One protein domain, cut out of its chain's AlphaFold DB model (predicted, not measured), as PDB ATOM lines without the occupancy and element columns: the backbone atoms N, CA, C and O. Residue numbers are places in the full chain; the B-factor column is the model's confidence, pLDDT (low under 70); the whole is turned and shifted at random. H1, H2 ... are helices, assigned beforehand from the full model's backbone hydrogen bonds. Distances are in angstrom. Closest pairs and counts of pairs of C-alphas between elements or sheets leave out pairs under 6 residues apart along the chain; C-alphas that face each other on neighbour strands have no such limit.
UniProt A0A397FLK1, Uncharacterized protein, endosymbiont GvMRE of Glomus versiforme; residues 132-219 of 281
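AT A GLANCE: This is residues 132 to 219 of the 281 residues of an uncharacterized protein of endosymbiont GvMRE of Glomus versiforme (UniProt A0A397FLK1). With little regular structure, the model is a rod: a body of loops round the short helix H1, and a longer helix, H2, leading out of it, with residues 207 to 219 sticking out as an arm. The printed part has 88 residues, with two named helices, H1 then H2, and no named strand. The class is all helix, with only 25 residues in named elements. It is only just extended, close to loose, with a radius of gyration of the C-alphas of 18.3 A and spans of 68 by 20 by 20 A.

IN THESE COORDINATES: H2, residues 199 to 215, is 24.1 A long, from C-alpha 199 at (-21.444, -9.842, -51.680) to C-alpha 215 at (-37.795, 2.710, -64.162). H1 is residues 162 to 169, with C-alpha 162 at (-14.339, -20.949, -39.492).

HOW THE PARTS SIT: H1 and H2 are apart. In both, every O i to N i+4 pair is within hydrogen-bond range. Between them, residues 171 to 172 pair with 179 to 180, antiparallel; residues 185 to 186 pair with 197 to 198, antiparallel.

THE WHOLE: The C-alphas of Leu 143 and Tyr 219, the two farthest apart, are 68.0 A apart. The printed part has no cut. The 29-residue link is long. Residues 188 to 190 have pLDDT under 70.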
ATOM      1  N   CYS A 132      -9.324 -22.974 -28.176       93.75
ATOM      2  CA  CYS A 132     -10.013 -22.094 -29.114       93.75
ATOM      3  C   CYS A 132     -10.263 -20.720 -28.475       93.75
ATOM      4  O   CYS A 132     -10.642 -20.623 -27.312       93.75
ATOM      5  N   SER A 133     -10.054 -19.660 -29.252       93.94
ATOM      6  CA  SER A 133     -10.300 -18.268 -28.858       93.94
ATOM      7  C   SER A 133     -11.700 -17.767 -29.230       93.94
ATOM      8  O   SER A 133     -12.010 -16.605 -28.976       93.94
ATOM      9  N   GLY A 134     -12.534 -18.609 -29.850       90.38
ATOM     10  CA  GLY A 134     -13.893 -18.245 -30.255       90.38
ATOM     11  C   GLY A 134     -14.756 -17.844 -29.057       90.38
ATOM     12  O   GLY A 134     -14.643 -18.421 -27.973       90.38
ATOM     13  N   LEU A 135     -15.635 -16.863 -29.254       84.62
ATOM     14  CA  LEU A 135     -16.565 -16.414 -28.217       84.62
ATOM     15  C   LEU A 135     -17.443 -17.593 -27.771       84.62
ATOM     16  O   LEU A 135     -18.051 -18.265 -28.596       84.62
ATOM     17  N   ALA A 136     -17.465 -17.872 -26.465       87.12
ATOM     18  CA  ALA A 136     -18.155 -19.023 -25.868       87.12
ATOM     19  C   ALA A 136     -17.713 -20.417 -26.381       87.12
ATOM     20  O   ALA A 136     -18.363 -21.420 -26.076       87.12
ATOM     21  N   CYS A 137     -16.590 -20.522 -27.101       90.50
ATOM     22  CA  CYS A 137     -16.036 -21.801 -27.531       90.50
ATOM     23  C   CYS A 137     -14.946 -22.269 -26.561       90.50
ATOM     24  O   CYS A 137     -13.835 -21.751 -26.547       90.50
ATOM     25  N   TYR A 138     -15.247 -23.306 -25.779       88.12
ATOM     26  CA  TYR A 138     -14.306 -23.911 -24.824       88.12
ATOM     27  C   TYR A 138     -13.612 -25.162 -25.376       88.12
ATOM     28  O   TYR A 138     -13.045 -25.950 -24.617       88.12
ATOM     29  N   LYS A 139     -13.689 -25.388 -26.694       89.62
ATOM     30  CA  LYS A 139     -13.097 -26.568 -27.327       89.62
ATOM     31  C   LYS A 139     -11.573 -26.475 -27.311       89.62
ATOM     32  O   LYS A 139     -10.983 -25.444 -27.641       89.62
ATOM     33  N   GLU A 140     -10.950 -27.594 -26.980       91.56
ATOM     34  CA  GLU A 140      -9.519 -27.791 -27.146       91.56
ATOM     35  C   GLU A 140      -9.205 -28.133 -28.608       91.56
ATOM     36  O   GLU A 140      -9.855 -28.986 -29.223       91.56
ATOM     37  N   ILE A 141      -8.215 -27.446 -29.171       89.62
ATOM     38  CA  ILE A 141      -7.671 -27.706 -30.500       89.62
ATOM     39  C   ILE A 141      -6.619 -28.798 -30.335       89.62
ATOM     40  O   ILE A 141      -5.523 -28.560 -29.828       89.62
ATOM     41  N   LYS A 142      -6.966 -30.016 -30.755       87.56
ATOM     42  CA  LYS A 142      -6.083 -31.180 -30.633       87.56
ATOM     43  C   LYS A 142      -4.807 -30.977 -31.450       87.56
ATOM     44  O   LYS A 142      -4.861 -30.486 -32.581       87.56
ATOM     45  N   LEU A 143      -3.670 -31.421 -30.920       84.00
ATOM     46  CA  LEU A 143      -2.405 -31.420 -31.657       84.00
ATOM     47  C   LEU A 143      -2.552 -32.137 -33.010       84.00
ATOM     48  O   LEU A 143      -3.188 -33.187 -33.114       84.00
ATOM     49  N   GLY A 144      -1.997 -31.530 -34.062       82.00
ATOM     50  CA  GLY A 144      -2.105 -32.023 -35.438       82.00
ATOM     51  C   GLY A 144      -3.431 -31.716 -36.149       82.00
ATOM     52  O   GLY A 144      -3.606 -32.149 -37.288       82.00
ATOM     53  N   THR A 145      -4.361 -30.974 -35.533       85.75
ATOM     54  CA  THR A 145      -5.574 -30.492 -36.222       85.75
ATOM     55  C   THR A 145      -5.369 -29.113 -36.843       85.75
ATOM     56  O   THR A 145      -4.566 -28.308 -36.368       85.75
ATOM     57  N   ARG A 146      -6.083 -28.843 -37.944       89.00
ATOM     58  CA  ARG A 146      -6.104 -27.511 -38.563       89.00
ATOM     59  C   ARG A 146      -6.812 -26.531 -37.629       89.00
ATOM     60  O   ARG A 146      -7.842 -26.864 -37.051       89.00
ATOM     61  N   TYR A 147      -6.272 -25.324 -37.532       92.50
ATOM     62  CA  TYR A 147      -6.894 -24.202 -36.843       92.50
ATOM     63  C   TYR A 147      -6.769 -22.940 -37.694       92.50
ATOM     64  O   TYR A 147      -5.881 -22.831 -38.539       92.50
ATOM     65  N   TYR A 148      -7.658 -21.988 -37.444       92.75
ATOM     66  CA  TYR A 148      -7.680 -20.689 -38.106       92.75
ATOM     67  C   TYR A 148      -6.965 -19.659 -37.234       92.75
ATOM     68  O   TYR A 148      -6.950 -19.778 -36.005       92.75
ATOM     69  N   TYR A 149      -6.352 -18.663 -37.861       92.25
ATOM     70  CA  TYR A 149      -5.721 -17.529 -37.192       92.25
ATOM     71  C   TYR A 149      -5.701 -16.330 -38.140       92.25
ATOM     72  O   TYR A 149      -5.713 -16.489 -39.363       92.25
ATOM     73  N   HIS A 150      -5.652 -15.127 -37.576       89.88
ATOM     74  CA  HIS A 150      -5.616 -13.907 -38.372       89.88
ATOM     75  C   HIS A 150      -4.192 -13.644 -38.874       89.88
ATOM     76  O   HIS A 150      -3.288 -13.403 -38.075       89.88
ATOM     77  N   LYS A 151      -3.987 -13.650 -40.197       86.44
ATOM     78  CA  LYS A 151      -2.645 -13.543 -40.808       86.44
ATOM     79  C   LYS A 151      -1.915 -12.235 -40.472       86.44
ATOM     80  O   LYS A 151      -0.701 -12.235 -40.330       86.44
ATOM     81  N   THR A 152      -2.648 -11.128 -40.358       85.00
ATOM     82  CA  THR A 152      -2.074  -9.775 -40.218       85.00
ATOM     83  C   THR A 152      -2.131  -9.179 -38.808       85.00
ATOM     84  O   THR A 152      -1.298  -8.336 -38.490       85.00
ATOM     85  N   LYS A 153      -3.071  -9.590 -37.941       85.69
ATOM     86  CA  LYS A 153      -3.245  -8.981 -36.605       85.69
ATOM     87  C   LYS A 153      -2.224  -9.457 -35.569       85.69
ATOM     88  O   LYS A 153      -1.985  -8.731 -34.611       85.69
ATOM     89  N   ASN A 154      -1.614 -10.635 -35.756       83.94
ATOM     90  CA  ASN A 154      -0.578 -11.189 -34.867       83.94
ATOM     91  C   ASN A 154      -0.938 -11.179 -33.362       83.94
ATOM     92  O   ASN A 154      -0.072 -11.083 -32.499       83.94
ATOM     93  N   ASP A 155      -2.216 -11.331 -33.020       92.88
ATOM     94  CA  ASP A 155      -2.717 -11.331 -31.637       92.88
ATOM     95  C   ASP A 155      -2.647 -12.713 -30.954       92.88
ATOM     96  O   ASP A 155      -3.123 -12.897 -29.829       92.88
ATOM     97  N   GLY A 156      -2.057 -13.699 -31.640       91.75
ATOM     98  CA  GLY A 156      -1.866 -15.063 -31.152       91.75
ATOM     99  C   GLY A 156      -3.159 -15.868 -30.995       91.75
ATOM    100  O   GLY A 156      -3.117 -16.962 -30.426       91.75
ATOM    101  N   LYS A 157      -4.304 -15.363 -31.474       94.56
ATOM    102  CA  LYS A 157      -5.592 -16.052 -31.352       94.56
ATOM    103  C   LYS A 157      -5.689 -17.204 -32.350       94.56
ATOM    104  O   LYS A 157      -5.279 -17.094 -33.506       94.56
ATOM    105  N   LYS A 158      -6.237 -18.329 -31.886       94.31
ATOM    106  CA  LYS A 158      -6.390 -19.570 -32.662       94.31
ATOM    107  C   LYS A 158      -7.821 -20.077 -32.547       94.31
ATOM    108  O   LYS A 158      -8.380 -20.076 -31.451       94.31
ATOM    109  N   PHE A 159      -8.404 -20.545 -33.647       95.69
ATOM    110  CA  PHE A 159      -9.820 -20.918 -33.711       95.69
ATOM    111  C   PHE A 159     -10.000 -22.325 -34.277       95.69
ATOM    112  O   PHE A 159      -9.318 -22.719 -35.220       95.69
ATOM    113  N   CYS A 160     -10.917 -23.099 -33.691       94.75
ATOM    114  CA  CYS A 160     -11.146 -24.496 -34.068       94.75
ATOM    115  C   CYS A 160     -12.025 -24.674 -35.314       94.75
ATOM    116  O   CYS A 160     -12.087 -25.771 -35.860       94.75
ATOM    117  N   SER A 161     -12.746 -23.633 -35.725       94.56
ATOM    118  CA  SER A 161     -13.621 -23.631 -36.895       94.56
ATOM    119  C   SER A 161     -13.660 -22.243 -37.518       94.56
ATOM    120  O   SER A 161     -13.315 -21.257 -36.857       94.56
ATOM    121  N   ASP A 162     -14.101 -22.194 -38.770       92.81
ATOM    122  CA  ASP A 162     -14.339 -20.949 -39.492       92.81
ATOM    123  C   ASP A 162     -15.412 -20.100 -38.795       92.81
ATOM    124  O   ASP A 162     -15.196 -18.928 -38.523       92.81
ATOM    125  N   GLU A 163     -16.496 -20.721 -38.323       93.88
ATOM    126  CA  GLU A 163     -17.538 -20.052 -37.526       93.88
ATOM    127  C   GLU A 163     -16.959 -19.330 -36.300       93.88
ATOM    128  O   GLU A 163     -17.262 -18.168 -36.064       93.88
ATOM    129  N   CYS A 164     -16.064 -19.979 -35.540       95.12
ATOM    130  CA  CYS A 164     -15.420 -19.351 -34.382       95.12
ATOM    131  C   CYS A 164     -14.509 -18.181 -34.780       95.12
ATOM    132  O   CYS A 164     -14.331 -17.253 -33.991       95.12
ATOM    133  N   TYR A 165     -13.892 -18.261 -35.958       94.94
ATOM    134  CA  TYR A 165     -13.027 -17.223 -36.504       94.94
ATOM    135  C   TYR A 165     -13.849 -16.011 -36.971       94.94
ATOM    136  O   TYR A 165     -13.575 -14.886 -36.546       94.94
ATOM    137  N   VAL A 166     -14.905 -16.250 -37.752       93.88
ATOM    138  CA  VAL A 166     -15.861 -15.237 -38.222       93.88
ATOM    139  C   VAL A 166     -16.620 -14.607 -37.057       93.88
ATOM    140  O   VAL A 166     -16.795 -13.397 -37.029       93.88
ATOM    141  N   ASP A 167     -17.013 -15.363 -36.035       93.50
ATOM    142  CA  ASP A 167     -17.670 -14.778 -34.863       93.50
ATOM    143  C   ASP A 167     -16.760 -13.823 -34.091       93.50
ATOM    144  O   ASP A 167     -17.243 -12.856 -33.497       93.50
ATOM    145  N   TYR A 168     -15.453 -14.085 -34.086       94.69
ATOM    146  CA  TYR A 168     -14.491 -13.279 -33.348       94.69
ATOM    147  C   TYR A 168     -14.043 -12.028 -34.115       94.69
ATOM    148  O   TYR A 168     -13.936 -10.964 -33.508       94.69
ATOM    149  N   TYR A 169     -13.775 -12.136 -35.421       93.38
ATOM    150  CA  TYR A 169     -13.267 -11.017 -36.235       93.38
ATOM    151  C   TYR A 169     -14.240 -10.456 -37.259       93.38
ATOM    152  O   TYR A 169     -13.966  -9.397 -37.822       93.38
ATOM    153  N   GLY A 170     -15.310 -11.179 -37.555       92.38
ATOM    154  CA  GLY A 170     -16.278 -10.781 -38.555       92.38
ATOM    155  C   GLY A 170     -17.116  -9.598 -38.096       92.38
ATOM    156  O   GLY A 170     -17.450  -9.448 -36.917       92.38
ATOM    157  N   GLU A 171     -17.491  -8.790 -39.072       92.31
ATOM    158  CA  GLU A 171     -18.402  -7.665 -38.930       92.31
ATOM    159  C   GLU A 171     -19.780  -8.041 -39.480       92.31
ATOM    160  O   GLU A 171     -19.938  -8.981 -40.264       92.31
ATOM    161  N   TYR A 172     -20.808  -7.307 -39.062       93.19
ATOM    162  CA  TYR A 172     -22.175  -7.571 -39.499       93.19
ATOM    163  C   TYR A 172     -22.462  -6.957 -40.873       93.19
ATOM    164  O   TYR A 172     -22.302  -5.754 -41.092       93.19
ATOM    165  N   CYS A 173     -22.984  -7.778 -41.785       92.88
ATOM    166  CA  CYS A 173     -23.636  -7.291 -42.994       92.88
ATOM    167  C   CYS A 173     -24.919  -6.541 -42.614       92.88
ATOM    168  O   CYS A 173     -25.824  -7.118 -42.015       92.88
ATOM    169  N   HIS A 174     -25.050  -5.284 -43.029       92.25
ATOM    170  CA  HIS A 174     -26.226  -4.465 -42.728       92.25
ATOM    171  C   HIS A 174     -27.500  -4.947 -43.431       92.25
ATOM    172  O   HIS A 174     -28.599  -4.689 -42.951       92.25
ATOM    173  N   GLY A 175     -27.371  -5.641 -44.565       90.88
ATOM    174  CA  GLY A 175     -28.518  -6.110 -45.342       90.88
ATOM    175  C   GLY A 175     -29.177  -7.361 -44.762       90.88
ATOM    176  O   GLY A 175     -30.400  -7.470 -44.775       90.88
ATOM    177  N   CYS A 176     -28.386  -8.313 -44.256       94.50
ATOM    178  CA  CYS A 176     -28.895  -9.603 -43.773       94.50
ATOM    179  C   CYS A 176     -28.579  -9.912 -42.306       94.50
ATOM    180  O   CYS A 176     -29.017 -10.947 -41.814       94.50
ATOM    181  N   MET A 177     -27.837  -9.046 -41.613       94.62
ATOM    182  CA  MET A 177     -27.426  -9.196 -40.208       94.62
ATOM    183  C   MET A 177     -26.589 -10.448 -39.900       94.62
ATOM    184  O   MET A 177     -26.393 -10.791 -38.736       94.62
ATOM    185  N   ASN A 178     -26.041 -11.108 -40.922       92.94
ATOM    186  CA  ASN A 178     -25.069 -12.185 -40.745       92.94
ATOM    187  C   ASN A 178     -23.649 -11.612 -40.637       92.94
ATOM    188  O   ASN A 178     -23.348 -10.582 -41.252       92.94
ATOM    189  N   LYS A 179     -22.781 -12.283 -39.873       93.31
ATOM    190  CA  LYS A 179     -21.360 -11.933 -39.775       93.31
ATOM    191  C   LYS A 179     -20.569 -12.460 -40.964       93.31
ATOM    192  O   LYS A 179     -20.789 -13.588 -41.396       93.31
ATOM    193  N   PHE A 180     -19.627 -11.652 -41.431       92.19
ATOM    194  CA  PHE A 180     -18.655 -12.000 -42.463       92.19
ATOM    195  C   PHE A 180     -17.316 -11.352 -42.139       92.19
ATOM    196  O   PHE A 180     -17.258 -10.362 -41.407       92.19
ATOM    197  N   LEU A 181     -16.233 -11.888 -42.693       90.50
ATOM    198  CA  LEU A 181     -14.931 -11.239 -42.585       90.50
ATOM    199  C   LEU A 181     -14.956  -9.900 -43.325       90.50
ATOM    200  O   LEU A 181     -15.639  -9.753 -44.338       90.50
ATOM    201  N   VAL A 182     -14.221  -8.910 -42.817       84.50
ATOM    202  CA  VAL A 182     -14.212  -7.555 -43.396       84.50
ATOM    203  C   VAL A 182     -13.760  -7.581 -44.854       84.50
ATOM    204  O   VAL A 182     -14.290  -6.838 -45.671       84.50
ATOM    205  N   GLU A 183     -12.838  -8.479 -45.193       82.00
ATOM    206  CA  GLU A 183     -12.339  -8.698 -46.549       82.00
ATOM    207  C   GLU A 183     -13.408  -9.247 -47.516       82.00
ATOM    208  O   GLU A 183     -13.260  -9.126 -48.729       82.00
ATOM    209  N   GLU A 184     -14.496  -9.825 -46.999       82.50
ATOM    210  CA  GLU A 184     -15.635 -10.341 -47.775       82.50
ATOM    211  C   GLU A 184     -16.810  -9.347 -47.843       82.50
ATOM    212  O   GLU A 184     -17.831  -9.607 -48.497       82.50
ATOM    213  N   LEU A 185     -16.688  -8.217 -47.145       84.88
ATOM    214  CA  LEU A 185     -17.692  -7.166 -47.085       84.88
ATOM    215  C   LEU A 185     -17.346  -6.026 -48.047       84.88
ATOM    216  O   LEU A 185     -16.199  -5.631 -48.234       84.88
ATOM    217  N   TYR A 186     -18.389  -5.455 -48.633       85.19
ATOM    218  CA  TYR A 186     -18.338  -4.372 -49.601       85.19
ATOM    219  C   TYR A 186     -18.944  -3.115 -48.985       85.19
ATOM    220  O   TYR A 186     -19.942  -3.180 -48.264       85.19
ATOM    221  N   VAL A 187     -18.373  -1.960 -49.319       79.75
ATOM    222  CA  VAL A 187     -18.947  -0.649 -48.994       79.75
ATOM    223  C   VAL A 187     -19.759  -0.184 -50.211       79.75
ATOM    224  O   VAL A 187     -19.165   0.211 -51.216       79.75
ATOM    225  N   PRO A 188     -21.104  -0.221 -50.182       66.88
ATOM    226  CA  PRO A 188     -21.925   0.193 -51.318       66.88
ATOM    227  C   PRO A 188     -21.936   1.716 -51.509       66.88
ATOM    228  O   PRO A 188     -22.167   2.185 -52.623       66.88
ATOM    229  N   ASN A 189     -21.666   2.497 -50.454       66.56
ATOM    230  CA  ASN A 189     -21.728   3.954 -50.489       66.56
ATOM    231  C   ASN A 189     -20.427   4.592 -49.983       66.56
ATOM    232  O   ASN A 189     -20.117   4.533 -48.794       66.56
ATOM    233  N   ALA A 190     -19.716   5.286 -50.877       65.25
ATOM    234  CA  ALA A 190     -18.486   6.013 -50.552       65.25
ATOM    235  C   ALA A 190     -18.669   7.064 -49.434       65.25
ATOM    236  O   ALA A 190     -17.707   7.406 -48.752       65.25
ATOM    237  N   ASN A 191     -19.897   7.546 -49.216       70.25
ATOM    238  CA  ASN A 191     -20.211   8.551 -48.201       70.25
ATOM    239  C   ASN A 191     -20.548   7.954 -46.824       70.25
ATOM    240  O   ASN A 191     -20.623   8.701 -45.850       70.25
ATOM    241  N   ASN A 192     -20.762   6.637 -46.715       76.75
ATOM    242  CA  ASN A 192     -21.010   5.979 -45.432       76.75
ATOM    243  C   ASN A 192     -20.196   4.680 -45.307       76.75
ATOM    244  O   ASN A 192     -20.744   3.588 -45.461       76.75
ATOM    245  N   PRO A 193     -18.896   4.783 -44.979       73.00
ATOM    246  CA  PRO A 193     -18.006   3.627 -44.890       73.00
ATOM    247  C   PRO A 193     -18.372   2.651 -43.764       73.00
ATOM    248  O   PRO A 193     -17.845   1.546 -43.727       73.00
ATOM    249  N   LYS A 194     -19.271   3.031 -42.842       77.62
ATOM    250  CA  LYS A 194     -19.765   2.129 -41.790       77.62
ATOM    251  C   LYS A 194     -20.812   1.143 -42.298       77.62
ATOM    252  O   LYS A 194     -21.075   0.152 -41.626       77.62
ATOM    253  N   TYR A 195     -21.421   1.412 -43.448       84.69
ATOM    254  CA  TYR A 195     -22.438   0.547 -44.020       84.69
ATOM    255  C   TYR A 195     -21.754  -0.550 -44.842       84.69
ATOM    256  O   TYR A 195     -21.329  -0.316 -45.969       84.69
ATOM    257  N   LEU A 196     -21.597  -1.729 -44.243       90.19
ATOM    258  CA  LEU A 196     -20.958  -2.894 -44.858       90.19
ATOM    259  C   LEU A 196     -22.009  -3.905 -45.315       90.19
ATOM    260  O   LEU A 196     -22.921  -4.232 -44.552       90.19
ATOM    261  N   LEU A 197     -21.860  -4.437 -46.527       90.75
ATOM    262  CA  LEU A 197     -22.724  -5.472 -47.089       90.75
ATOM    263  C   LEU A 197     -21.925  -6.692 -47.523       90.75
ATOM    264  O   LEU A 197     -20.864  -6.564 -48.118       90.75
ATOM    265  N   CYS A 198     -22.466  -7.888 -47.310       92.75
ATOM    266  CA  CYS A 198     -21.923  -9.077 -47.952       92.75
ATOM    267  C   CYS A 198     -22.164  -9.025 -49.463       92.75
ATOM    268  O   CYS A 198     -23.085  -8.349 -49.933       92.75
ATOM    269  N   PHE A 199     -21.373  -9.789 -50.217       88.38
ATOM    270  CA  PHE A 199     -21.444  -9.842 -51.680       88.38
ATOM    271  C   PHE A 199     -22.874  -9.994 -52.224       88.38
ATOM    272  O   PHE A 199     -23.280  -9.281 -53.141       88.38
ATOM    273  N   ASN A 200     -23.672 -10.886 -51.628       90.69
ATOM    274  CA  ASN A 200     -25.043 -11.142 -52.072       90.69
ATOM    275  C   ASN A 200     -25.968  -9.937 -51.850       90.69
ATOM    276  O   ASN A 200     -26.742  -9.587 -52.742       90.69
ATOM    277  N   CYS A 201     -25.883  -9.289 -50.684       92.75
ATOM    278  CA  CYS A 201     -26.664  -8.086 -50.394       92.75
ATOM    279  C   CYS A 201     -26.232  -6.918 -51.281       92.75
ATOM    280  O   CYS A 201     -27.087  -6.235 -51.833       92.75
ATOM    281  N   TRP A 202     -24.925  -6.740 -51.481       92.19
ATOM    282  CA  TRP A 202     -24.382  -5.719 -52.375       92.19
ATOM    283  C   TRP A 202     -24.853  -5.913 -53.822       92.19
ATOM    284  O   TRP A 202     -25.323  -4.973 -54.461       92.19
ATOM    285  N   LYS A 203     -24.806  -7.151 -54.333       89.62
ATOM    286  CA  LYS A 203     -25.296  -7.489 -55.677       89.62
ATOM    287  C   LYS A 203     -26.792  -7.207 -55.821       89.62
ATOM    288  O   LYS A 203     -27.213  -6.699 -56.858       89.62
ATOM    289  N   LYS A 204     -27.582  -7.524 -54.791       91.69
ATOM    290  CA  LYS A 204     -29.020  -7.239 -54.761       91.69
ATOM    291  C   LYS A 204     -29.290  -5.734 -54.798       91.69
ATOM    292  O   LYS A 204     -30.042  -5.294 -55.656       91.69
ATOM    293  N   GLU A 205     -28.621  -4.948 -53.958       90.00
ATOM    294  CA  GLU A 205     -28.769  -3.487 -53.944       90.00
ATOM    295  C   GLU A 205     -28.356  -2.865 -55.289       90.00
ATOM    296  O   GLU A 205     -29.048  -2.000 -55.819       90.00
ATOM    297  N   LYS A 206     -27.277  -3.358 -55.914       88.81
ATOM    298  CA  LYS A 206     -26.874  -2.923 -57.261       88.81
ATOM    299  C   LYS A 206     -27.904  -3.253 -58.332       88.81
ATOM    300  O   LYS A 206     -28.074  -2.478 -59.271       88.81
ATOM    301  N   GLN A 207     -28.568  -4.397 -58.218       90.81
ATOM    302  CA  GLN A 207     -29.637  -4.773 -59.132       90.81
ATOM    303  C   GLN A 207     -30.856  -3.864 -58.958       90.81
ATOM    304  O   GLN A 207     -31.322  -3.303 -59.944       90.81
ATOM    305  N   GLU A 208     -31.301  -3.656 -57.719       91.31
ATOM    306  CA  GLU A 208     -32.414  -2.757 -57.393       91.31
ATOM    307  C   GLU A 208     -32.120  -1.319 -57.840       91.31
ATOM    308  O   GLU A 208     -32.991  -0.651 -58.390       91.31
ATOM    309  N   GLN A 209     -30.873  -0.856 -57.696       88.31
ATOM    310  CA  GLN A 209     -30.442   0.443 -58.208       88.31
ATOM    311  C   GLN A 209     -30.591   0.532 -59.734       88.31
ATOM    312  O   GLN A 209     -31.119   1.524 -60.231       88.31
ATOM    313  N   ARG A 210     -30.157  -0.492 -60.482       88.19
ATOM    314  CA  ARG A 210     -30.293  -0.519 -61.949       88.19
ATOM    315  C   ARG A 210     -31.750  -0.556 -62.390       88.19
ATOM    316  O   ARG A 210     -32.114   0.146 -63.323       88.19
ATOM    317  N   GLU A 211     -32.578  -1.353 -61.723       90.88
ATOM    318  CA  GLU A 211     -34.017  -1.430 -61.996       90.88
ATOM    319  C   GLU A 211     -34.712  -0.105 -61.697       90.88
ATOM    320  O   GLU A 211     -35.549   0.346 -62.476       90.88
ATOM    321  N   TRP A 212     -34.329   0.556 -60.604       87.38
ATOM    322  CA  TRP A 212     -34.821   1.888 -60.291       87.38
ATOM    323  C   TRP A 212     -34.386   2.909 -61.351       87.38
ATOM    324  O   TRP A 212     -35.244   3.606 -61.884       87.38
ATOM    325  N   GLU A 213     -33.104   2.955 -61.727       86.81
ATOM    326  CA  GLU A 213     -32.590   3.833 -62.793       86.81
ATOM    327  C   GLU A 213     -33.302   3.588 -64.134       86.81
ATOM    328  O   GLU A 213     -33.679   4.544 -64.809       86.81
ATOM    329  N   GLU A 214     -33.554   2.328 -64.492       86.75
ATOM    330  CA  GLU A 214     -34.321   1.954 -65.683       86.75
ATOM    331  C   GLU A 214     -35.789   2.391 -65.573       86.75
ATOM    332  O   GLU A 214     -36.338   2.927 -66.530       86.75
ATOM    333  N   SER A 215     -36.415   2.253 -64.398       83.62
ATOM    334  CA  SER A 215     -37.795   2.710 -64.162       83.62
ATOM    335  C   SER A 215     -37.954   4.231 -64.242       83.62
ATOM    336  O   SER A 215     -39.052   4.723 -64.494       83.62
ATOM    337  N   GLN A 216     -36.872   4.982 -64.010       81.56
ATOM    338  CA  GLN A 216     -36.862   6.437 -64.154       81.56
ATOM    339  C   GLN A 216     -36.693   6.877 -65.615       81.56
ATOM    340  O   GLN A 216     -36.943   8.044 -65.930       81.56
ATOM    341  N   LYS A 217     -36.300   5.975 -66.525       87.69
ATOM    342  CA  LYS A 217     -36.244   6.294 -67.952       87.69
ATOM    343  C   LYS A 217     -37.653   6.445 -68.492       87.69
ATOM    344  O   LYS A 217     -38.500   5.566 -68.368       87.69
ATOM    345  N   SER A 218     -37.886   7.582 -69.128       87.00
ATOM    346  CA  SER A 218     -39.124   7.856 -69.845       87.00
ATOM    347  C   SER A 218     -38.852   7.777 -71.337       87.00
ATOM    348  O   SER A 218     -37.781   8.160 -71.803       87.00
ATOM    349  N   TYR A 219     -39.818   7.277 -72.098       89.06
ATOM    350  CA  TYR A 219     -39.681   7.057 -73.534       89.06
ATOM    351  C   TYR A 219     -40.779   7.816 -74.273       89.06
ATOM    352  O   TYR A 219     -41.912   7.906 -73.808       89.06
TER     353      TYR A 219